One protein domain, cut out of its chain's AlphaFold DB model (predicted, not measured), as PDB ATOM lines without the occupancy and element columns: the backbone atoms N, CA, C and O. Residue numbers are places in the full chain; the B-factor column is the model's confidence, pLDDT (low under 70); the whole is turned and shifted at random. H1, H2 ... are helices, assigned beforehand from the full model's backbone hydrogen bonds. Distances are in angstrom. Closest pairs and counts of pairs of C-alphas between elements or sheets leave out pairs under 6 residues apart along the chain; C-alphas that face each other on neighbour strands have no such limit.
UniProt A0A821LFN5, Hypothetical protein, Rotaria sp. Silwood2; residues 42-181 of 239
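What this domain is: This is residues 42 to 181 of the 239 residues of the protein "Hypothetical protein" of Rotaria sp. Silwood2 (UniProt A0A821LFN5). H1, H2, H3 and H5 make an up-and-down bundle, each running against the one before it; H4 sits in loops past one end, and residues 164 to 181 of H5 stick out past the other. The printed part has 140 residues, with five named helices, H1 to H5, and no named strand: all helix. It is loose, radius of gyration of the C-alphas 19.4 A, spanning 75 by 25 by 19 A.

How they stand to each other: H1, residues 42 to 66, and H2, residues 68 to 82, form a hairpin; their closest C-alphas, Cys 63 and Ala 71, are 5.4 A apart. H2 and H3, residues 90 to 106, form another, closest C-alphas Thr 68 and Gly 105, 4.9 A. H4, residues 117 to 124, touches no helix. H5, residues 131 to 181, touches H1 with residues 148 to 160 alone, opposite ways at a steep tilt of 38 degrees, closest C-alphas Val 49 and Phe 156, 6.1 A. O i to N i+4 pairs are within hydrogen-bond range throughout H4, and in 19 of 21 in H1, 9 of 11 in H2, 12 of 13 in H3, 44 of 47 in H5.

Where its parts are: H1 begins at C-alpha 42 (-37.654, -34.775, 32.069) and is 36.3 A long. H5, 70.0 A, has a kink of 53 degrees near residue 138 and ends at C-alpha 181 (-38.856, -7.188, 50.672).

The domain as a whole: The printed part has no cut and no long link. Residues 179 to 181 are under pLDDT 70.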
ATOM      1  N   LEU A  42     -38.237 -33.502  32.493       79.69
ATOM      2  CA  LEU A  42     -37.654 -34.775  32.069       79.69
ATOM      3  C   LEU A  42     -36.460 -34.588  31.114       79.69
ATOM      4  O   LEU A  42     -35.436 -35.252  31.268       79.69
ATOM      5  N   GLN A  43     -36.552 -33.646  30.172       82.50
ATOM      6  CA  GLN A  43     -35.504 -33.402  29.179       82.50
ATOM      7  C   GLN A  43     -34.206 -32.900  29.822       82.50
ATOM      8  O   GLN A  43     -33.119 -33.323  29.434       82.50
ATOM      9  N   THR A  44     -34.309 -32.059  30.854       80.31
ATOM     10  CA  THR A  44     -33.128 -31.587  31.599       80.31
ATOM     11  C   THR A  44     -32.391 -32.713  32.328       80.31
ATOM     12  O   THR A  44     -31.161 -32.734  32.337       80.31
ATOM     13  N   LEU A  45     -33.120 -33.677  32.899       84.06
ATOM     14  CA  LEU A  45     -32.530 -34.827  33.591       84.06
ATOM     15  C   LEU A  45     -31.799 -35.752  32.626       84.06
ATOM     16  O   LEU A  45     -30.650 -36.115  32.871       84.06
ATOM     17  N   ILE A  46     -32.449 -36.079  31.508       87.12
ATOM     18  CA  ILE A  46     -31.863 -36.904  30.447       87.12
ATOM     19  C   ILE A  46     -30.573 -36.257  29.938       87.12
ATOM     20  O   ILE A  46     -29.567 -36.942  29.775       87.12
ATOM     21  N   TRP A  47     -30.568 -34.934  29.754       85.88
ATOM     22  CA  TRP A  47     -29.389 -34.214  29.279       85.88
ATOM     23  C   TRP A  47     -28.214 -34.259  30.267       85.88
ATOM     24  O   TRP A  47     -27.076 -34.487  29.856       85.88
ATOM     25  N   ILE A  48     -28.474 -34.096  31.571       86.38
ATOM     26  CA  ILE A  48     -27.442 -34.186  32.621       86.38
ATOM     27  C   ILE A  48     -26.768 -35.561  32.603       86.38
ATOM     28  O   ILE A  48     -25.538 -35.637  32.588       86.38
ATOM     29  N   VAL A  49     -27.570 -36.627  32.571       91.19
ATOM     30  CA  VAL A  49     -27.073 -38.009  32.579       91.19
ATOM     31  C   VAL A  49     -26.323 -38.319  31.283       91.19
ATOM     32  O   VAL A  49     -25.205 -38.832  31.317       91.19
ATOM     33  N   PHE A  50     -26.886 -37.928  30.137       91.12
ATOM     34  CA  PHE A  50     -26.265 -38.131  28.828       91.12
ATOM     35  C   PHE A  50     -24.887 -37.471  28.733       91.12
ATOM     36  O   PHE A  50     -23.939 -38.099  28.264       91.12
ATOM     37  N   LYS A  51     -24.743 -36.237  29.233       91.81
ATOM     38  CA  LYS A  51     -23.458 -35.525  29.246       91.81
ATOM     39  C   LYS A  51     -22.387 -36.296  30.024       91.81
ATOM     40  O   LYS A  51     -21.262 -36.421  29.547       91.81
ATOM     41  N   ASN A  52     -22.735 -36.836  31.193       92.62
ATOM     42  CA  ASN A  52     -21.795 -37.606  32.011       92.62
ATOM     43  C   ASN A  52     -21.412 -38.924  31.343       92.62
ATOM     44  O   ASN A  52     -20.234 -39.264  31.300       92.62
ATOM     45  N   ILE A  53     -22.390 -39.642  30.791       94.38
ATOM     46  CA  ILE A  53     -22.152 -40.896  30.069       94.38
ATOM     47  C   ILE A  53     -21.240 -40.653  28.868       94.38
ATOM     48  O   ILE A  53     -20.257 -41.370  28.695       94.38
ATOM     49  N   LEU A  54     -21.522 -39.622  28.072       93.56
ATOM     50  CA  LEU A  54     -20.709 -39.263  26.914       93.56
ATOM     51  C   LEU A  54     -19.267 -38.950  27.331       93.56
ATOM     52  O   LEU A  54     -18.328 -39.461  26.723       93.56
ATOM     53  N   PHE A  55     -19.093 -38.171  28.401       92.56
ATOM     54  CA  PHE A  55     -17.775 -37.868  28.952       92.56
ATOM     55  C   PHE A  55     -17.024 -39.142  29.369       92.56
ATOM     56  O   PHE A  55     -15.851 -39.305  29.029       92.56
ATOM     57  N   LEU A  56     -17.687 -40.066  30.070       94.00
ATOM     58  CA  LEU A  56     -17.088 -41.333  30.498       94.00
ATOM     59  C   LEU A  56     -16.719 -42.230  29.307       94.00
ATOM     60  O   LEU A  56     -15.637 -42.808  29.307       94.00
ATOM     61  N   ILE A  57     -17.554 -42.298  28.267       94.31
ATOM     62  CA  ILE A  57     -17.252 -43.055  27.039       94.31
ATOM     63  C   ILE A  57     -16.003 -42.497  26.353       94.31
ATOM     64  O   ILE A  57     -15.093 -43.254  26.016       94.31
ATOM     65  N   ILE A  58     -15.933 -41.174  26.185       91.94
ATOM     66  CA  ILE A  58     -14.754 -40.506  25.617       91.94
ATOM     67  C   ILE A  58     -13.521 -40.824  26.470       91.94
ATOM     68  O   ILE A  58     -12.469 -41.169  25.936       91.94
ATOM     69  N   SER A  59     -13.667 -40.787  27.795       92.25
ATOM     70  CA  SER A  59     -12.587 -41.097  28.733       92.25
ATOM     71  C   SER A  59     -12.077 -42.531  28.591       92.25
ATOM     72  O   SER A  59     -10.867 -42.739  28.548       92.25
ATOM     73  N   ILE A  60     -12.973 -43.513  28.466       93.56
ATOM     74  CA  ILE A  60     -12.624 -44.923  28.242       93.56
ATOM     75  C   ILE A  60     -11.833 -45.085  26.938       93.56
ATOM     76  O   ILE A  60     -10.825 -45.791  26.900       93.56
ATOM     77  N   ILE A  61     -12.256 -44.416  25.863       91.50
ATOM     78  CA  ILE A  61     -11.535 -44.459  24.586       91.50
ATOM     79  C   ILE A  61     -10.123 -43.891  24.775       91.50
ATOM     80  O   ILE A  61      -9.156 -44.551  24.404       91.50
ATOM     81  N   LEU A  62      -9.991 -42.727  25.422       89.44
ATOM     82  CA  LEU A  62      -8.695 -42.100  25.706       89.44
ATOM     83  C   LEU A  62      -7.783 -42.963  26.597       89.44
ATOM     84  O   LEU A  62      -6.570 -42.979  26.375       89.44
ATOM     85  N   CYS A  63      -8.337 -43.707  27.563       90.88
ATOM     86  CA  CYS A  63      -7.564 -44.616  28.423       90.88
ATOM     87  C   CYS A  63      -6.778 -45.648  27.618       90.88
ATOM     88  O   CYS A  63      -5.644 -45.959  27.965       90.88
ATOM     89  N   ASN A  64      -7.352 -46.143  26.522       88.56
ATOM     90  CA  ASN A  64      -6.702 -47.142  25.676       88.56
ATOM     91  C   ASN A  64      -5.561 -46.573  24.816       88.56
ATOM     92  O   ASN A  64      -4.799 -47.343  24.240       88.56
ATOM     93  N   PHE A  65      -5.422 -45.247  24.728       85.19
ATOM     94  CA  PHE A  65      -4.308 -44.600  24.029       85.19
ATOM     95  C   PHE A  65      -3.203 -44.134  24.979       85.19
ATOM     96  O   PHE A  65      -2.027 -44.259  24.653       85.19
ATOM     97  N   ILE A  66      -3.574 -43.563  26.128       83.62
ATOM     98  CA  ILE A  66      -2.646 -42.821  27.003       83.62
ATOM     99  C   ILE A  66      -2.365 -43.587  28.314       83.62
ATOM    100  O   ILE A  66      -1.392 -43.289  29.005       83.62
ATOM    101  N   GLY A  67      -3.182 -44.588  28.657       86.69
ATOM    102  CA  GLY A  67      -3.114 -45.331  29.920       86.69
ATOM    103  C   GLY A  67      -4.148 -44.876  30.951       86.69
ATOM    104  O   GLY A  67      -4.515 -43.697  30.994       86.69
ATOM    105  N   THR A  68      -4.602 -45.791  31.813       90.31
ATOM    106  CA  THR A  68      -5.629 -45.521  32.843       90.31
ATOM    107  C   THR A  68      -5.172 -44.505  33.881       90.31
ATOM    108  O   THR A  68      -5.941 -43.621  34.259       90.31
ATOM    109  N   LEU A  69      -3.902 -44.560  34.290       87.31
ATOM    110  CA  LEU A  69      -3.323 -43.623  35.255       87.31
ATOM    111  C   LEU A  69      -3.275 -42.193  34.699       87.31
ATOM    112  O   LEU A  69      -3.794 -41.265  35.318       87.31
ATOM    113  N   ALA A  70      -2.699 -42.020  33.509       83.56
ATOM    114  CA  ALA A  70      -2.576 -40.711  32.876       83.56
ATOM    115  C   ALA A  70      -3.948 -40.129  32.497       83.56
ATOM    116  O   ALA A  70      -4.209 -38.955  32.762       83.56
ATOM    117  N   ALA A  71      -4.857 -40.949  31.957       87.69
ATOM    118  CA  ALA A  71      -6.217 -40.522  31.637       87.69
ATOM    119  C   ALA A  71      -7.021 -40.147  32.892       87.69
ATOM    120  O   ALA A  71      -7.703 -39.123  32.889       87.69
ATOM    121  N   SER A  72      -6.907 -40.915  33.982       89.25
ATOM    122  CA  SER A  72      -7.593 -40.606  35.244       89.25
ATOM    123  C   SER A  72      -7.129 -39.276  35.823       89.25
ATOM    124  O   SER A  72      -7.958 -38.435  36.161       89.25
ATOM    125  N   VAL A  73      -5.814 -39.045  35.885       85.25
ATOM    126  CA  VAL A  73      -5.248 -37.789  36.403       85.25
ATOM    127  C   VAL A  73      -5.664 -36.590  35.541       85.25
ATOM    128  O   VAL A  73      -5.961 -35.524  36.080       85.25
ATOM    129  N   LEU A  74      -5.744 -36.768  34.219       83.88
ATOM    130  CA  LEU A  74      -6.106 -35.709  33.274       83.88
ATOM    131  C   LEU A  74      -7.602 -35.364  33.304       83.88
ATOM    132  O   LEU A  74      -7.990 -34.193  33.323       83.88
ATOM    133  N   LEU A  75      -8.461 -36.382  33.299       87.44
ATOM    134  CA  LEU A  75      -9.900 -36.215  33.087       87.44
ATOM    135  C   LEU A  75     -10.680 -36.029  34.392       87.44
ATOM    136  O   LEU A  75     -11.758 -35.433  34.364       87.44
ATOM    137  N   PHE A  76     -10.149 -36.471  35.536       88.50
ATOM    138  CA  PHE A  76     -10.842 -36.386  36.825       88.50
ATOM    139  C   PHE A  76     -11.205 -34.949  37.246       88.50
ATOM    140  O   PHE A  76     -12.375 -34.709  37.570       88.50
ATOM    141  N   PRO A  77     -10.288 -33.956  37.188       82.12
ATOM    142  CA  PRO A  77     -10.628 -32.576  37.542       82.12
ATOM    143  C   PRO A  77     -11.694 -31.988  36.608       82.12
ATOM    144  O   PRO A  77     -12.627 -31.320  37.058       82.12
ATOM    145  N   SER A  78     -11.600 -32.299  35.313       82.94
ATOM    146  CA  SER A  78     -12.561 -31.859  34.297       82.94
ATOM    147  C   SER A  78     -13.952 -32.447  34.546       82.94
ATOM    148  O   SER A  78     -14.952 -31.727  34.498       82.94
ATOM    149  N   PHE A  79     -14.019 -33.736  34.881       87.69
ATOM    150  CA  PHE A  79     -15.264 -34.431  35.191       87.69
ATOM    151  C   PHE A  79     -15.978 -33.836  36.412       87.69
ATOM    152  O   PHE A  79     -17.195 -33.615  36.382       87.69
ATOM    153  N   LEU A  80     -15.224 -33.531  37.473       85.88
ATOM    154  CA  LEU A  80     -15.758 -32.874  38.665       85.88
ATOM    155  C   LEU A  80     -16.206 -31.441  38.373       85.88
ATOM    156  O   LEU A  80     -17.294 -31.048  38.791       85.88
ATOM    157  N   SER A  81     -15.418 -30.680  37.611       79.31
ATOM    158  CA  SER A  81     -15.742 -29.300  37.235       79.31
ATOM    159  C   SER A  81     -17.053 -29.210  36.443       79.31
ATOM    160  O   SER A  81     -17.923 -28.399  36.765       79.31
ATOM    161  N   GLN A  82     -17.285 -30.119  35.489       80.06
ATOM    162  CA  GLN A  82     -18.543 -30.184  34.726       80.06
ATOM    163  C   GLN A  82     -19.774 -30.544  35.570       80.06
ATOM    164  O   GLN A  82     -20.916 -30.328  35.138       80.06
ATOM    165  N   ASN A  83     -19.542 -31.116  36.751       83.62
ATOM    166  CA  ASN A  83     -20.555 -31.540  37.704       83.62
ATOM    167  C   ASN A  83     -20.583 -30.675  38.969       83.62
ATOM    168  O   ASN A  83     -21.326 -31.002  39.895       83.62
ATOM    169  N   SER A  84     -19.849 -29.554  38.992       80.25
ATOM    170  CA  SER A  84     -19.635 -28.727  40.185       80.25
ATOM    171  C   SER A  84     -20.935 -28.279  40.853       80.25
ATOM    172  O   SER A  84     -21.028 -28.280  42.077       80.25
ATOM    173  N   SER A  85     -21.978 -27.991  40.069       74.25
ATOM    174  CA  SER A  85     -23.307 -27.615  40.576       74.25
ATOM    175  C   SER A  85     -23.929 -28.682  41.485       74.25
ATOM    176  O   SER A  85     -24.677 -28.353  42.399       74.25
ATOM    177  N   ARG A  86     -23.610 -29.962  41.256       75.19
ATOM    178  CA  ARG A  86     -24.142 -31.108  42.010       75.19
ATOM    179  C   ARG A  86     -23.212 -31.566  43.138       75.19
ATOM    180  O   ARG A  86     -23.632 -32.366  43.973       75.19
ATOM    181  N   LEU A  87     -21.978 -31.051  43.194       74.31
ATOM    182  CA  LEU A  87     -20.975 -31.448  44.193       74.31
ATOM    183  C   LEU A  87     -21.296 -30.961  45.610       74.31
ATOM    184  O   LEU A  87     -20.791 -31.534  46.567       74.31
ATOM    185  N   ASN A  88     -22.204 -29.993  45.766       72.12
ATOM    186  CA  ASN A  88     -22.673 -29.538  47.081       72.12
ATOM    187  C   ASN A  88     -23.338 -30.662  47.904       72.12
ATOM    188  O   ASN A  88     -23.506 -30.537  49.116       72.12
ATOM    189  N   HIS A  89     -23.720 -31.776  47.269       75.88
ATOM    190  CA  HIS A  89     -24.169 -32.977  47.962       75.88
ATOM    191  C   HIS A  89     -23.053 -34.014  48.059       75.88
ATOM    192  O   HIS A  89     -22.749 -34.716  47.094       75.88
ATOM    193  N   LEU A  90     -22.541 -34.194  49.279       75.12
ATOM    194  CA  LEU A  90     -21.487 -35.160  49.611       75.12
ATOM    195  C   LEU A  90     -21.778 -36.584  49.104       75.12
ATOM    196  O   LEU A  90     -20.871 -37.293  48.676       75.12
ATOM    197  N   ASN A  91     -23.041 -37.023  49.119       80.56
ATOM    198  CA  ASN A  91     -23.422 -38.346  48.609       80.56
ATOM    199  C   ASN A  91     -23.246 -38.448  47.089       80.56
ATOM    200  O   ASN A  91     -22.678 -39.422  46.601       80.56
ATOM    201  N   THR A  92     -23.684 -37.428  46.351       82.12
ATOM    202  CA  THR A  92     -23.574 -37.380  44.888       82.12
ATOM    203  C   THR A  92     -22.120 -37.238  44.451       82.12
ATOM    204  O   THR A  92     -21.691 -37.939  43.540       82.12
ATOM    205  N   GLN A  93     -21.336 -36.400  45.136       84.12
ATOM    206  CA  GLN A  93     -19.906 -36.248  44.867       84.12
ATOM    207  C   GLN A  93     -19.152 -37.573  45.019       84.12
ATOM    208  O   GLN A  93     -18.435 -37.977  44.106       84.12
ATOM    209  N   ARG A  94     -19.328 -38.267  46.151       87.56
ATOM    210  CA  ARG A  94     -18.646 -39.547  46.404       87.56
ATOM    211  C   ARG A  94     -18.995 -40.585  45.345       87.56
ATOM    212  O   ARG A  94     -18.098 -41.232  44.819       87.56
ATOM    213  N   PHE A  95     -20.274 -40.692  44.994       90.19
ATOM    214  CA  PHE A  95     -20.737 -41.601  43.950       90.19
ATOM    215  C   PHE A  95     -20.040 -41.345  42.603       90.19
ATOM    216  O   PHE A  95     -19.485 -42.275  42.021       90.19
ATOM    217  N   LEU A  96     -20.005 -40.088  42.144       91.00
ATOM    218  CA  LEU A  96     -19.353 -39.715  40.884       91.00
ATOM    219  C   LEU A  96     -17.860 -40.077  40.890       91.00
ATOM    220  O   LEU A  96     -17.363 -40.638  39.916       91.00
ATOM    221  N   ILE A  97     -17.163 -39.797  41.994       92.50
ATOM    222  CA  ILE A  97     -15.729 -40.079  42.150       92.50
ATOM    223  C   ILE A  97     -15.454 -41.586  42.113       92.50
ATOM    224  O   ILE A  97     -14.579 -42.032  41.375       92.50
ATOM    225  N   ILE A  98     -16.203 -42.373  42.888       93.56
ATOM    226  CA  ILE A  98     -15.994 -43.824  42.999       93.56
ATOM    227  C   ILE A  98     -16.218 -44.500  41.644       93.56
ATOM    228  O   ILE A  98     -15.390 -45.299  41.210       93.56
ATOM    229  N   PHE A  99     -17.300 -44.146  40.944       93.38
ATOM    230  CA  PHE A  99     -17.579 -44.706  39.621       93.38
ATOM    231  C   PHE A  99     -16.545 -44.297  38.584       93.38
ATOM    232  O   PHE A  99     -16.148 -45.129  37.774       93.38
ATOM    233  N   PHE A 100     -16.077 -43.049  38.627       93.94
ATOM    234  CA  PHE A 100     -15.008 -42.596  37.748       93.94
ATOM    235  C   PHE A 100     -13.747 -43.449  37.934       93.94
ATOM    236  O   PHE A 100     -13.203 -43.955  36.958       93.94
ATOM    237  N   ILE A 101     -13.313 -43.664  39.179       92.75
ATOM    238  CA  ILE A 101     -12.105 -44.447  39.476       92.75
ATOM    239  C   ILE A 101     -12.271 -45.903  39.032       92.75
ATOM    240  O   ILE A 101     -11.381 -46.445  38.385       92.75
ATOM    241  N   ILE A 102     -13.409 -46.533  39.338       93.62
ATOM    242  CA  ILE A 102     -13.660 -47.927  38.944       93.62
ATOM    243  C   ILE A 102     -13.667 -48.066  37.417       93.62
ATOM    244  O   ILE A 102     -13.031 -48.971  36.883       93.62
ATOM    245  N   LEU A 103     -14.353 -47.165  36.715       93.94
ATOM    246  CA  LEU A 103     -14.553 -47.273  35.275       93.94
ATOM    247  C   LEU A 103     -13.302 -46.891  34.468       93.94
ATOM    248  O   LEU A 103     -12.938 -47.581  33.523       93.94
ATOM    249  N   ILE A 104     -12.648 -45.784  34.817       93.00
ATOM    250  CA  ILE A 104     -11.528 -45.217  34.046       93.00
ATOM    251  C   ILE A 104     -10.196 -45.708  34.606       93.00
ATOM    252  O   ILE A 104      -9.330 -46.116  33.841       93.00
ATOM    253  N   GLY A 105     -10.042 -45.707  35.930       88.00
ATOM    254  CA  GLY A 105      -8.795 -46.079  36.594       88.00
ATOM    255  C   GLY A 105      -8.509 -47.579  36.588       88.00
ATOM    256  O   GLY A 105      -7.342 -47.950  36.551       88.00
ATOM    257  N   ASN A 106      -9.545 -48.427  36.597       89.12
ATOM    258  CA  ASN A 106      -9.364 -49.879  36.718       89.12
ATOM    259  C   ASN A 106      -9.815 -50.681  35.487       89.12
ATOM    260  O   ASN A 106      -9.170 -51.672  35.163       89.12
ATOM    261  N   SER A 107     -10.927 -50.324  34.829       89.44
ATOM    262  CA  SER A 107     -11.469 -51.116  33.703       89.44
ATOM    263  C   SER A 107     -11.304 -50.476  32.322       89.44
ATOM    264  O   SER A 107     -11.627 -51.106  31.310       89.44
ATOM    265  N   GLY A 108     -10.830 -49.231  32.261       87.94
ATOM    266  CA  GLY A 108     -10.839 -48.422  31.044       87.94
ATOM    267  C   GLY A 108      -9.755 -48.782  30.025       87.94
ATOM    268  O   GLY A 108      -9.973 -48.579  28.832       87.94
ATOM    269  N   GLY A 109      -8.608 -49.316  30.463       87.44
ATOM    270  CA  GLY A 109      -7.416 -49.548  29.633       87.44
ATOM    271  C   GLY A 109      -7.280 -50.948  29.036       87.44
ATOM    272  O   GLY A 109      -6.304 -51.220  28.337       87.44
ATOM    273  N   LEU A 110      -8.250 -51.835  29.267       85.62
ATOM    274  CA  LEU A 110      -8.106 -53.262  28.974       85.62
ATOM    275  C   LEU A 110      -8.085 -53.616  27.476       85.62
ATOM    276  O   LEU A 110      -7.932 -54.794  27.175       85.62
ATOM    277  N   LEU A 111      -8.271 -52.681  26.529       83.56
ATOM    278  CA  LEU A 111      -8.140 -52.982  25.086       83.56
ATOM    279  C   LEU A 111      -6.695 -52.947  24.603       83.56
ATOM    280  O   LEU A 111      -6.398 -53.490  23.536       83.56
ATOM    281  N   SER A 112      -5.806 -52.311  25.363       82.25
ATOM    282  CA  SER A 112      -4.415 -52.109  24.981       82.25
ATOM    283  C   SER A 112      -3.487 -52.607  26.090       82.25
ATOM    284  O   SER A 112      -3.741 -52.348  27.264       82.25
ATOM    285  N   PRO A 113      -2.372 -53.279  25.765       72.88
ATOM    286  CA  PRO A 113      -1.384 -53.649  26.778       72.88
ATOM    287  C   PRO A 113      -0.643 -52.438  27.368       72.88
ATOM    288  O   PRO A 113       0.031 -52.571  28.377       72.88
ATOM    289  N   LEU A 114      -0.782 -51.257  26.759       74.50
ATOM    290  CA  LEU A 114      -0.308 -49.973  27.285       74.50
ATOM    291  C   LEU A 114      -1.232 -49.405  28.373       74.50
ATOM    292  O   LEU A 114      -0.804 -48.572  29.168       74.50
ATOM    293  N   GLY A 115      -2.501 -49.819  28.368       73.00
ATOM    294  CA  GLY A 115      -3.564 -49.224  29.163       73.00
ATOM    295  C   GLY A 115      -3.419 -49.480  30.655       73.00
ATOM    296  O   GLY A 115      -3.613 -48.559  31.445       73.00
ATOM    297  N   ASP A 116      -3.041 -50.710  31.016       81.25
ATOM    298  CA  ASP A 116      -3.003 -51.192  32.393       81.25
ATOM    299  C   ASP A 116      -1.672 -51.902  32.720       81.25
ATOM    300  O   ASP A 116      -1.227 -52.763  31.950       81.25
ATOM    301  N   PRO A 117      -1.050 -51.621  33.887       79.31
ATOM    302  CA  PRO A 117       0.242 -52.202  34.268       79.31
ATOM    303  C   PRO A 117       0.317 -53.742  34.221       79.31
ATOM    304  O   PRO A 117       1.336 -54.269  33.770       79.31
ATOM    305  N   PRO A 118      -0.723 -54.503  34.625       81.62
ATOM    306  CA  PRO A 118      -0.689 -55.963  34.534       81.62
ATOM    307  C   PRO A 118      -0.631 -56.489  33.093       81.62
ATOM    308  O   PRO A 118       0.067 -57.466  32.827       81.62
ATOM    309  N   LEU A 119      -1.331 -55.843  32.151       81.69
ATOM    310  CA  LEU A 119      -1.284 -56.245  30.744       81.69
ATOM    311  C   LEU A 119       0.058 -55.881  30.106       81.69
ATOM    312  O   LEU A 119       0.570 -56.645  29.288       81.69
ATOM    313  N   TYR A 120       0.650 -54.761  30.528       83.00
ATOM    314  CA  TYR A 120       2.000 -54.383  30.120       83.00
ATOM    315  C   TYR A 120       3.029 -55.439  30.545       83.00
ATOM    316  O   TYR A 120       3.856 -55.852  29.734       83.00
ATOM    317  N   MET A 121       2.920 -55.955  31.775       83.38
ATOM    318  CA  MET A 121       3.767 -57.051  32.262       83.38
ATOM    319  C   MET A 121       3.617 -58.319  31.398       83.38
ATOM    320  O   MET A 121       4.596 -58.999  31.092       83.38
ATOM    321  N   GLY A 122       2.392 -58.629  30.962       83.50
ATOM    322  CA  GLY A 122       2.125 -59.724  30.025       83.50
ATOM    323  C   GLY A 122       2.812 -59.524  28.671       83.50
ATOM    324  O   GLY A 122       3.445 -60.447  28.159       83.50
ATOM    325  N   TYR A 123       2.760 -58.307  28.127       85.50
ATOM    326  CA  TYR A 123       3.459 -57.950  26.890       85.50
ATOM    327  C   TYR A 123       4.983 -58.085  27.027       85.50
ATOM    328  O   TYR A 123       5.622 -58.699  26.173       85.50
ATOM    329  N   THR A 124       5.575 -57.611  28.133       85.69
ATOM    330  CA  THR A 124       7.023 -57.772  28.380       85.69
ATOM    331  C   THR A 124       7.453 -59.233  28.516       85.69
ATOM    332  O   THR A 124       8.604 -59.558  28.244       85.69
ATOM    333  N   ASN A 125       6.523 -60.119  28.881       86.00
ATOM    334  CA  ASN A 125       6.744 -61.562  28.966       86.00
ATOM    335  C   ASN A 125       6.507 -62.299  27.629       86.00
ATOM    336  O   ASN A 125       6.500 -63.528  27.609       86.00
ATOM    337  N   GLY A 126       6.329 -61.575  26.515       84.38
ATOM    338  CA  GLY A 126       6.265 -62.147  25.164       84.38
ATOM    339  C   GLY A 126       4.859 -62.335  24.585       84.38
ATOM    340  O   GLY A 126       4.722 -62.962  23.537       84.38
ATOM    341  N   VAL A 127       3.811 -61.805  25.223       85.62
ATOM    342  CA  VAL A 127       2.451 -61.801  24.656       85.62
ATOM    343  C   VAL A 127       2.348 -60.747  23.548       85.62
ATOM    344  O   VAL A 127       2.788 -59.614  23.716       85.62
ATOM    345  N   GLU A 128       1.740 -61.094  22.413       86.44
ATOM    346  CA  GLU A 128       1.563 -60.172  21.286       86.44
ATOM    347  C   GLU A 128       0.698 -58.951  21.643       86.44
ATOM    348  O   GLU A 128      -0.289 -59.054  22.368       86.44
ATOM    349  N   PHE A 129       0.993 -57.794  21.044       81.94
ATOM    350  CA  PHE A 129       0.257 -56.549  21.304       81.94
ATOM    351  C   PHE A 129      -1.251 -56.653  20.998       81.94
ATOM    352  O   PHE A 129      -2.089 -56.143  21.739       81.94
ATOM    353  N   LEU A 130      -1.605 -57.343  19.909       85.44
ATOM    354  CA  LEU A 130      -2.989 -57.500  19.451       85.44
ATOM    355  C   LEU A 130      -3.760 -58.601  20.190       85.44
ATOM    356  O   LEU A 130      -4.976 -58.716  20.011       85.44
ATOM    357  N   PHE A 131      -3.089 -59.388  21.036       84.19
ATOM    358  CA  PHE A 131      -3.725 -60.432  21.836       84.19
ATOM    359  C   PHE A 131      -4.875 -59.851  22.669       84.19
ATOM    360  O   PHE A 131      -6.002 -60.348  22.638       84.19
ATOM    361  N   THR A 132      -4.614 -58.733  23.340       83.50
ATOM    362  CA  THR A 132      -5.584 -58.033  24.178       83.50
ATOM    363  C   THR A 132      -6.839 -57.649  23.398       83.50
ATOM    364  O   THR A 132      -7.956 -57.982  23.793       83.50
ATOM    365  N   PHE A 133      -6.672 -57.033  22.229       85.00
ATOM    366  CA  PHE A 133      -7.798 -56.639  21.390       85.00
ATOM    367  C   PHE A 133      -8.591 -57.850  20.875       85.00
ATOM    368  O   PHE A 133      -9.812 -57.797  20.793       85.00
ATOM    369  N   LYS A 134      -7.925 -58.969  20.569       85.50
ATOM    370  CA  LYS A 134      -8.574 -60.174  20.029       85.50
ATOM    371  C   LYS A 134      -9.358 -60.967  21.077       85.50
ATOM    372  O   LYS A 134     -10.424 -61.496  20.760       85.50
ATOM    373  N   TYR A 135      -8.851 -61.060  22.304       86.56
ATOM    374  CA  TYR A 135      -9.425 -61.931  23.337       86.56
ATOM    375  C   TYR A 135     -10.200 -61.168  24.418       86.56
ATOM    376  O   TYR A 135     -11.188 -61.693  24.931       86.56
ATOM    377  N   LEU A 136      -9.809 -59.929  24.741       87.88
ATOM    378  CA  LEU A 136     -10.393 -59.166  25.849       87.88
ATOM    379  C   LEU A 136     -11.450 -58.137  25.413       87.88
ATOM    380  O   LEU A 136     -12.165 -57.625  26.271       87.88
ATOM    381  N   TYR A 137     -11.650 -57.867  24.118       89.50
ATOM    382  CA  TYR A 137     -12.653 -56.870  23.703       89.50
ATOM    383  C   TYR A 137     -14.068 -57.198  24.210       89.50
ATOM    384  O   TYR A 137     -14.779 -56.312  24.678       89.50
ATOM    385  N   LYS A 138     -14.475 -58.478  24.185       91.56
ATOM    386  CA  LYS A 138     -15.800 -58.897  24.669       91.56
ATOM    387  C   LYS A 138     -15.961 -58.621  26.159       91.56
ATOM    388  O   LYS A 138     -16.949 -58.007  26.554       91.56
ATOM    389  N   ILE A 139     -14.993 -59.053  26.975       90.81
ATOM    390  CA  ILE A 139     -15.061 -58.862  28.429       90.81
ATOM    391  C   ILE A 139     -15.009 -57.372  28.774       90.81
ATOM    392  O   ILE A 139     -15.773 -56.918  29.620       90.81
ATOM    393  N   PHE A 140     -14.204 -56.594  28.048       91.56
ATOM    394  CA  PHE A 140     -14.138 -55.149  28.202       91.56
ATOM    395  C   PHE A 140     -15.488 -54.474  27.960       91.56
ATOM    396  O   PHE A 140     -15.919 -53.682  28.798       91.56
ATOM    397  N   PHE A 141     -16.158 -54.774  26.842       92.75
ATOM    398  CA  PHE A 141     -17.442 -54.147  26.522       92.75
ATOM    399  C   PHE A 141     -18.527 -54.553  27.517       92.75
ATOM    400  O   PHE A 141     -19.333 -53.712  27.908       92.75
ATOM    401  N   VAL A 142     -18.528 -55.812  27.968       94.19
ATOM    402  CA  VAL A 142     -19.482 -56.293  28.977       94.19
ATOM    403  C   VAL A 142     -19.260 -55.596  30.319       94.19
ATOM    404  O   VAL A 142     -20.210 -55.061  30.885       94.19
ATOM    405  N   VAL A 143     -18.021 -55.551  30.816       93.62
ATOM    406  CA  VAL A 143     -17.697 -54.952  32.121       93.62
ATOM    407  C   VAL A 143     -17.938 -53.445  32.105       93.62
ATOM    408  O   VAL A 143     -18.692 -52.940  32.937       93.62
ATOM    409  N   ASN A 144     -17.363 -52.727  31.136       94.12
ATOM    410  CA  ASN A 144     -17.550 -51.280  31.045       94.12
ATOM    411  C   ASN A 144     -19.011 -50.933  30.754       94.12
ATOM    412  O   ASN A 144     -19.541 -50.021  31.379       94.12
ATOM    413  N   GLY A 145     -19.695 -51.686  29.887       95.00
ATOM    414  CA  GLY A 145     -21.120 -51.501  29.616       95.00
ATOM    415  C   GLY A 145     -21.989 -51.694  30.861       95.00
ATOM    416  O   GLY A 145     -22.874 -50.883  31.118       95.00
ATOM    417  N   TYR A 146     -21.701 -52.712  31.676       95.81
ATOM    418  CA  TYR A 146     -22.429 -52.975  32.916       95.81
ATOM    419  C   TYR A 146     -22.221 -51.869  33.960       95.81
ATOM    420  O   TYR A 146     -23.189 -51.362  34.530       95.81
ATOM    421  N   ILE A 147     -20.975 -51.433  34.168       95.31
ATOM    422  CA  ILE A 147     -20.662 -50.336  35.097       95.31
ATOM    423  C   ILE A 147     -21.311 -49.030  34.617       95.31
ATOM    424  O   ILE A 147     -21.912 -48.316  35.422       95.31
ATOM    425  N   LEU A 148     -21.248 -48.733  33.314       95.50
ATOM    426  CA  LEU A 148     -21.862 -47.543  32.714       95.50
ATOM    427  C   LEU A 148     -23.394 -47.571  32.834       95.50
ATOM    428  O   LEU A 148     -24.020 -46.539  33.074       95.50
ATOM    429  N   PHE A 149     -24.002 -48.751  32.702       95.56
ATOM    430  CA  PHE A 149     -25.439 -48.940  32.870       95.56
ATOM    431  C   PHE A 149     -25.878 -48.674  34.315       95.56
ATOM    432  O   PHE A 149     -26.797 -47.886  34.544       95.56
ATOM    433  N   ILE A 150     -25.182 -49.257  35.296       95.44
ATOM    434  CA  ILE A 150     -25.437 -48.990  36.720       95.44
ATOM    435  C   ILE A 150     -25.238 -47.505  37.030       95.44
ATOM    436  O   ILE A 150     -26.066 -46.892  37.708       95.44
ATOM    437  N   PHE A 151     -24.159 -46.920  36.507       94.69
ATOM    438  CA  PHE A 151     -23.877 -45.501  36.656       94.69
ATOM    439  C   PHE A 151     -25.041 -44.646  36.151       94.69
ATOM    440  O   PHE A 151     -25.503 -43.768  36.874       94.69
ATOM    441  N   SER A 152     -25.551 -44.937  34.951       94.38
ATOM    442  CA  SER A 152     -26.676 -44.224  34.334       94.38
ATOM    443  C   SER A 152     -27.934 -44.252  35.206       94.38
ATOM    444  O   SER A 152     -28.542 -43.209  35.453       94.38
ATOM    445  N   LEU A 153     -28.294 -45.426  35.738       94.38
ATOM    446  CA  LEU A 153     -29.473 -45.580  36.597       94.38
ATOM    447  C   LEU A 153     -29.363 -44.747  37.876       94.38
ATOM    448  O   LEU A 153     -30.296 -44.033  38.250       94.38
ATOM    449  N   ILE A 154     -28.216 -44.816  38.551       92.81
ATOM    450  CA  ILE A 154     -28.028 -44.118  39.824       92.81
ATOM    451  C   ILE A 154     -27.837 -42.611  39.600       92.81
ATOM    452  O   ILE A 154     -28.373 -41.811  40.371       92.81
ATOM    453  N   ASP A 155     -27.132 -42.194  38.545       92.62
ATOM    454  CA  ASP A 155     -26.986 -40.775  38.194       92.62
ATOM    455  C   ASP A 155     -28.344 -40.153  37.841       92.62
ATOM    456  O   ASP A 155     -28.612 -39.021  38.248       92.62
ATOM    457  N   PHE A 156     -29.246 -40.906  37.198       91.44
ATOM    458  CA  PHE A 156     -30.620 -40.473  36.940       91.44
ATOM    459  C   PHE A 156     -31.415 -40.240  38.233       91.44
ATOM    460  O   PHE A 156     -32.006 -39.170  38.412       91.44
ATOM    461  N   ILE A 157     -31.377 -41.188  39.178       90.81
ATOM    462  CA  ILE A 157     -32.039 -41.052  40.490       90.81
ATOM    463  C   ILE A 157     -31.454 -39.862  41.269       90.81
ATOM    464  O   ILE A 157     -32.184 -39.057  41.856       90.81
ATOM    465  N   ASN A 158     -30.130 -39.709  41.251       89.56
ATOM    466  CA  ASN A 158     -29.447 -38.606  41.919       89.56
ATOM    467  C   ASN A 158     -29.791 -37.249  41.294       89.56
ATOM    468  O   ASN A 158     -30.028 -36.281  42.020       89.56
ATOM    469  N   ALA A 159     -29.852 -37.170  39.963       86.69
ATOM    470  CA  ALA A 159     -30.257 -35.966  39.248       86.69
ATOM    471  C   ALA A 159     -31.713 -35.591  39.565       86.69
ATOM    472  O   ALA A 159     -32.003 -34.415  39.802       86.69
ATOM    473  N   TRP A 160     -32.608 -36.579  39.660       87.38
ATOM    474  CA  TRP A 160     -33.998 -36.366  40.067       87.38
ATOM    475  C   TRP A 160     -34.093 -35.746  41.467       87.38
ATOM    476  O   TRP A 160     -34.727 -34.702  41.658       87.38
ATOM    477  N   ASN A 161     -33.402 -36.340  42.442       86.94
ATOM    478  CA  ASN A 161     -33.381 -35.856  43.823       86.94
ATOM    479  C   ASN A 161     -32.775 -34.450  43.943       86.94
ATOM    480  O   ASN A 161     -33.244 -33.632  44.740       86.94
ATOM    481  N   TYR A 162     -31.754 -34.153  43.136       83.56
ATOM    482  CA  TYR A 162     -31.135 -32.831  43.074       83.56
ATOM    483  C   TYR A 162     -32.122 -31.755  42.605       83.56
ATOM    484  O   TYR A 162     -32.222 -30.699  43.231       83.56
ATOM    485  N   GLN A 163     -32.904 -32.029  41.555       81.94
ATOM    486  CA  GLN A 163     -33.894 -31.070  41.055       81.94
ATOM    487  C   GLN A 163     -34.996 -30.762  42.069       81.94
ATOM    488  O   GLN A 163     -35.423 -29.614  42.176       81.94
ATOM    489  N   GLN A 164     -35.437 -31.761  42.837       83.31
ATOM    490  CA  GLN A 164     -36.444 -31.554  43.882       83.31
ATOM    491  C   GLN A 164     -35.926 -30.636  44.994       83.31
ATOM    492  O   GLN A 164     -36.630 -29.723  45.420       83.31
ATOM    493  N   LYS A 165     -34.674 -30.831  45.425       82.62
ATOM    494  CA  LYS A 165     -34.047 -29.960  46.428       82.62
ATOM    495  C   LYS A 165     -33.858 -28.537  45.918       82.62
ATOM    496  O   LYS A 165     -34.119 -27.600  46.663       82.62
ATOM    497  N   GLN A 166     -33.433 -28.377  44.665       79.81
ATOM    498  CA  GLN A 166     -33.310 -27.050  44.063       79.81
ATOM    499  C   GLN A 166     -34.652 -26.329  44.012       79.81
ATOM    500  O   GLN A 166     -34.711 -25.163  44.383       79.81
ATOM    501  N   LYS A 167     -35.720 -27.025  43.606       80.94
ATOM    502  CA  LYS A 167     -37.064 -26.450  43.597       80.94
ATOM    503  C   LYS A 167     -37.462 -25.973  44.995       80.94
ATOM    504  O   LYS A 167     -37.744 -24.800  45.152       80.94
ATOM    505  N   ASN A 168     -37.352 -26.823  46.017       81.06
ATOM    506  CA  ASN A 168     -37.696 -26.443  47.392       81.06
ATOM    507  C   ASN A 168     -36.851 -25.276  47.939       81.06
ATOM    508  O   ASN A 168     -37.354 -24.456  48.701       81.06
ATOM    509  N   ASN A 169     -35.562 -25.208  47.591       82.56
ATOM    510  CA  ASN A 169     -34.684 -24.122  48.027       82.56
ATOM    511  C   ASN A 169     -35.006 -22.808  47.320       82.56
ATOM    512  O   ASN A 169     -35.049 -21.774  47.980       82.56
ATOM    513  N   ASN A 170     -35.231 -22.841  46.004       80.31
ATOM    514  CA  ASN A 170     -35.713 -21.678  45.264       80.31
ATOM    515  C   ASN A 170     -37.059 -21.234  45.824       80.31
ATOM    516  O   ASN A 170     -37.284 -20.035  45.963       80.31
ATOM    517  N   ASP A 171     -37.894 -22.208  46.203       82.38
ATOM    518  CA  ASP A 171     -39.214 -21.927  46.712       82.38
ATOM    519  C   ASP A 171     -39.142 -21.161  48.046       82.38
ATOM    520  O   ASP A 171     -39.632 -20.047  48.188       82.38
ATOM    521  N   ARG A 172     -38.355 -21.675  48.991       81.38
ATOM    522  CA  ARG A 172     -38.037 -20.958  50.236       81.38
ATOM    523  C   ARG A 172     -37.337 -19.621  50.022       81.38
ATOM    524  O   ARG A 172     -37.533 -18.703  50.809       81.38
ATOM    525  N   SER A 173     -36.476 -19.523  49.012       81.50
ATOM    526  CA  SER A 173     -35.748 -18.284  48.726       81.50
ATOM    527  C   SER A 173     -36.696 -17.192  48.245       81.50
ATOM    528  O   SER A 173     -36.492 -16.046  48.632       81.50
ATOM    529  N   TYR A 174     -37.740 -17.531  47.472       76.31
ATOM    530  CA  TYR A 174     -38.792 -16.562  47.169       76.31
ATOM    531  C   TYR A 174     -39.575 -16.215  48.432       76.31
ATOM    532  O   TYR A 174     -39.739 -15.037  48.687       76.31
ATOM    533  N   GLU A 175     -39.979 -17.180  49.269       81.94
ATOM    534  CA  GLU A 175     -40.767 -16.877  50.482       81.94
ATOM    535  C   GLU A 175     -40.013 -15.928  51.424       81.94
ATOM    536  O   GLU A 175     -40.584 -14.978  51.959       81.94
ATOM    537  N   LEU A 176     -38.709 -16.167  51.590       82.50
ATOM    538  CA  LEU A 176     -37.816 -15.324  52.378       82.50
ATOM    539  C   LEU A 176     -37.595 -13.960  51.722       82.50
ATOM    540  O   LEU A 176     -37.600 -12.961  52.434       82.50
ATOM    541  N   ALA A 177     -37.415 -13.902  50.399       77.88
ATOM    542  CA  ALA A 177     -37.290 -12.639  49.681       77.88
ATOM    543  C   ALA A 177     -38.567 -11.810  49.820       77.88
ATOM    544  O   ALA A 177     -38.463 -10.683  50.271       77.88
ATOM    545  N   THR A 178     -39.756 -12.370  49.587       75.25
ATOM    546  CA  THR A 178     -41.026 -11.639  49.717       75.25
ATOM    547  C   THR A 178     -41.264 -11.140  51.149       75.25
ATOM    548  O   THR A 178     -41.726 -10.021  51.340       75.25
ATOM    549  N   CYS A 179     -40.895 -11.930  52.167       68.06
ATOM    550  CA  CYS A 179     -40.986 -11.537  53.582       68.06
ATOM    551  C   CYS A 179     -39.957 -10.453  53.974       68.06
ATOM    552  O   CYS A 179     -40.230  -9.588  54.806       68.06
ATOM    553  N   CYS A 180     -38.762 -10.487  53.378       64.94
ATOM    554  CA  CYS A 180     -37.724  -9.478  53.588       64.94
ATOM    555  C   CYS A 180     -37.974  -8.201  52.778       64.94
ATOM    556  O   CYS A 180     -37.665  -7.124  53.269       64.94
ATOM    557  N   GLU A 181     -38.536  -8.300  51.577       58.25
ATOM    558  CA  GLU A 181     -38.856  -7.188  50.672       58.25
ATOM    559  C   GLU A 181     -39.989  -6.328  51.253       58.25
ATOM    560  O   GLU A 181     -39.944  -5.105  51.157       58.25
TER     561      GLU A 181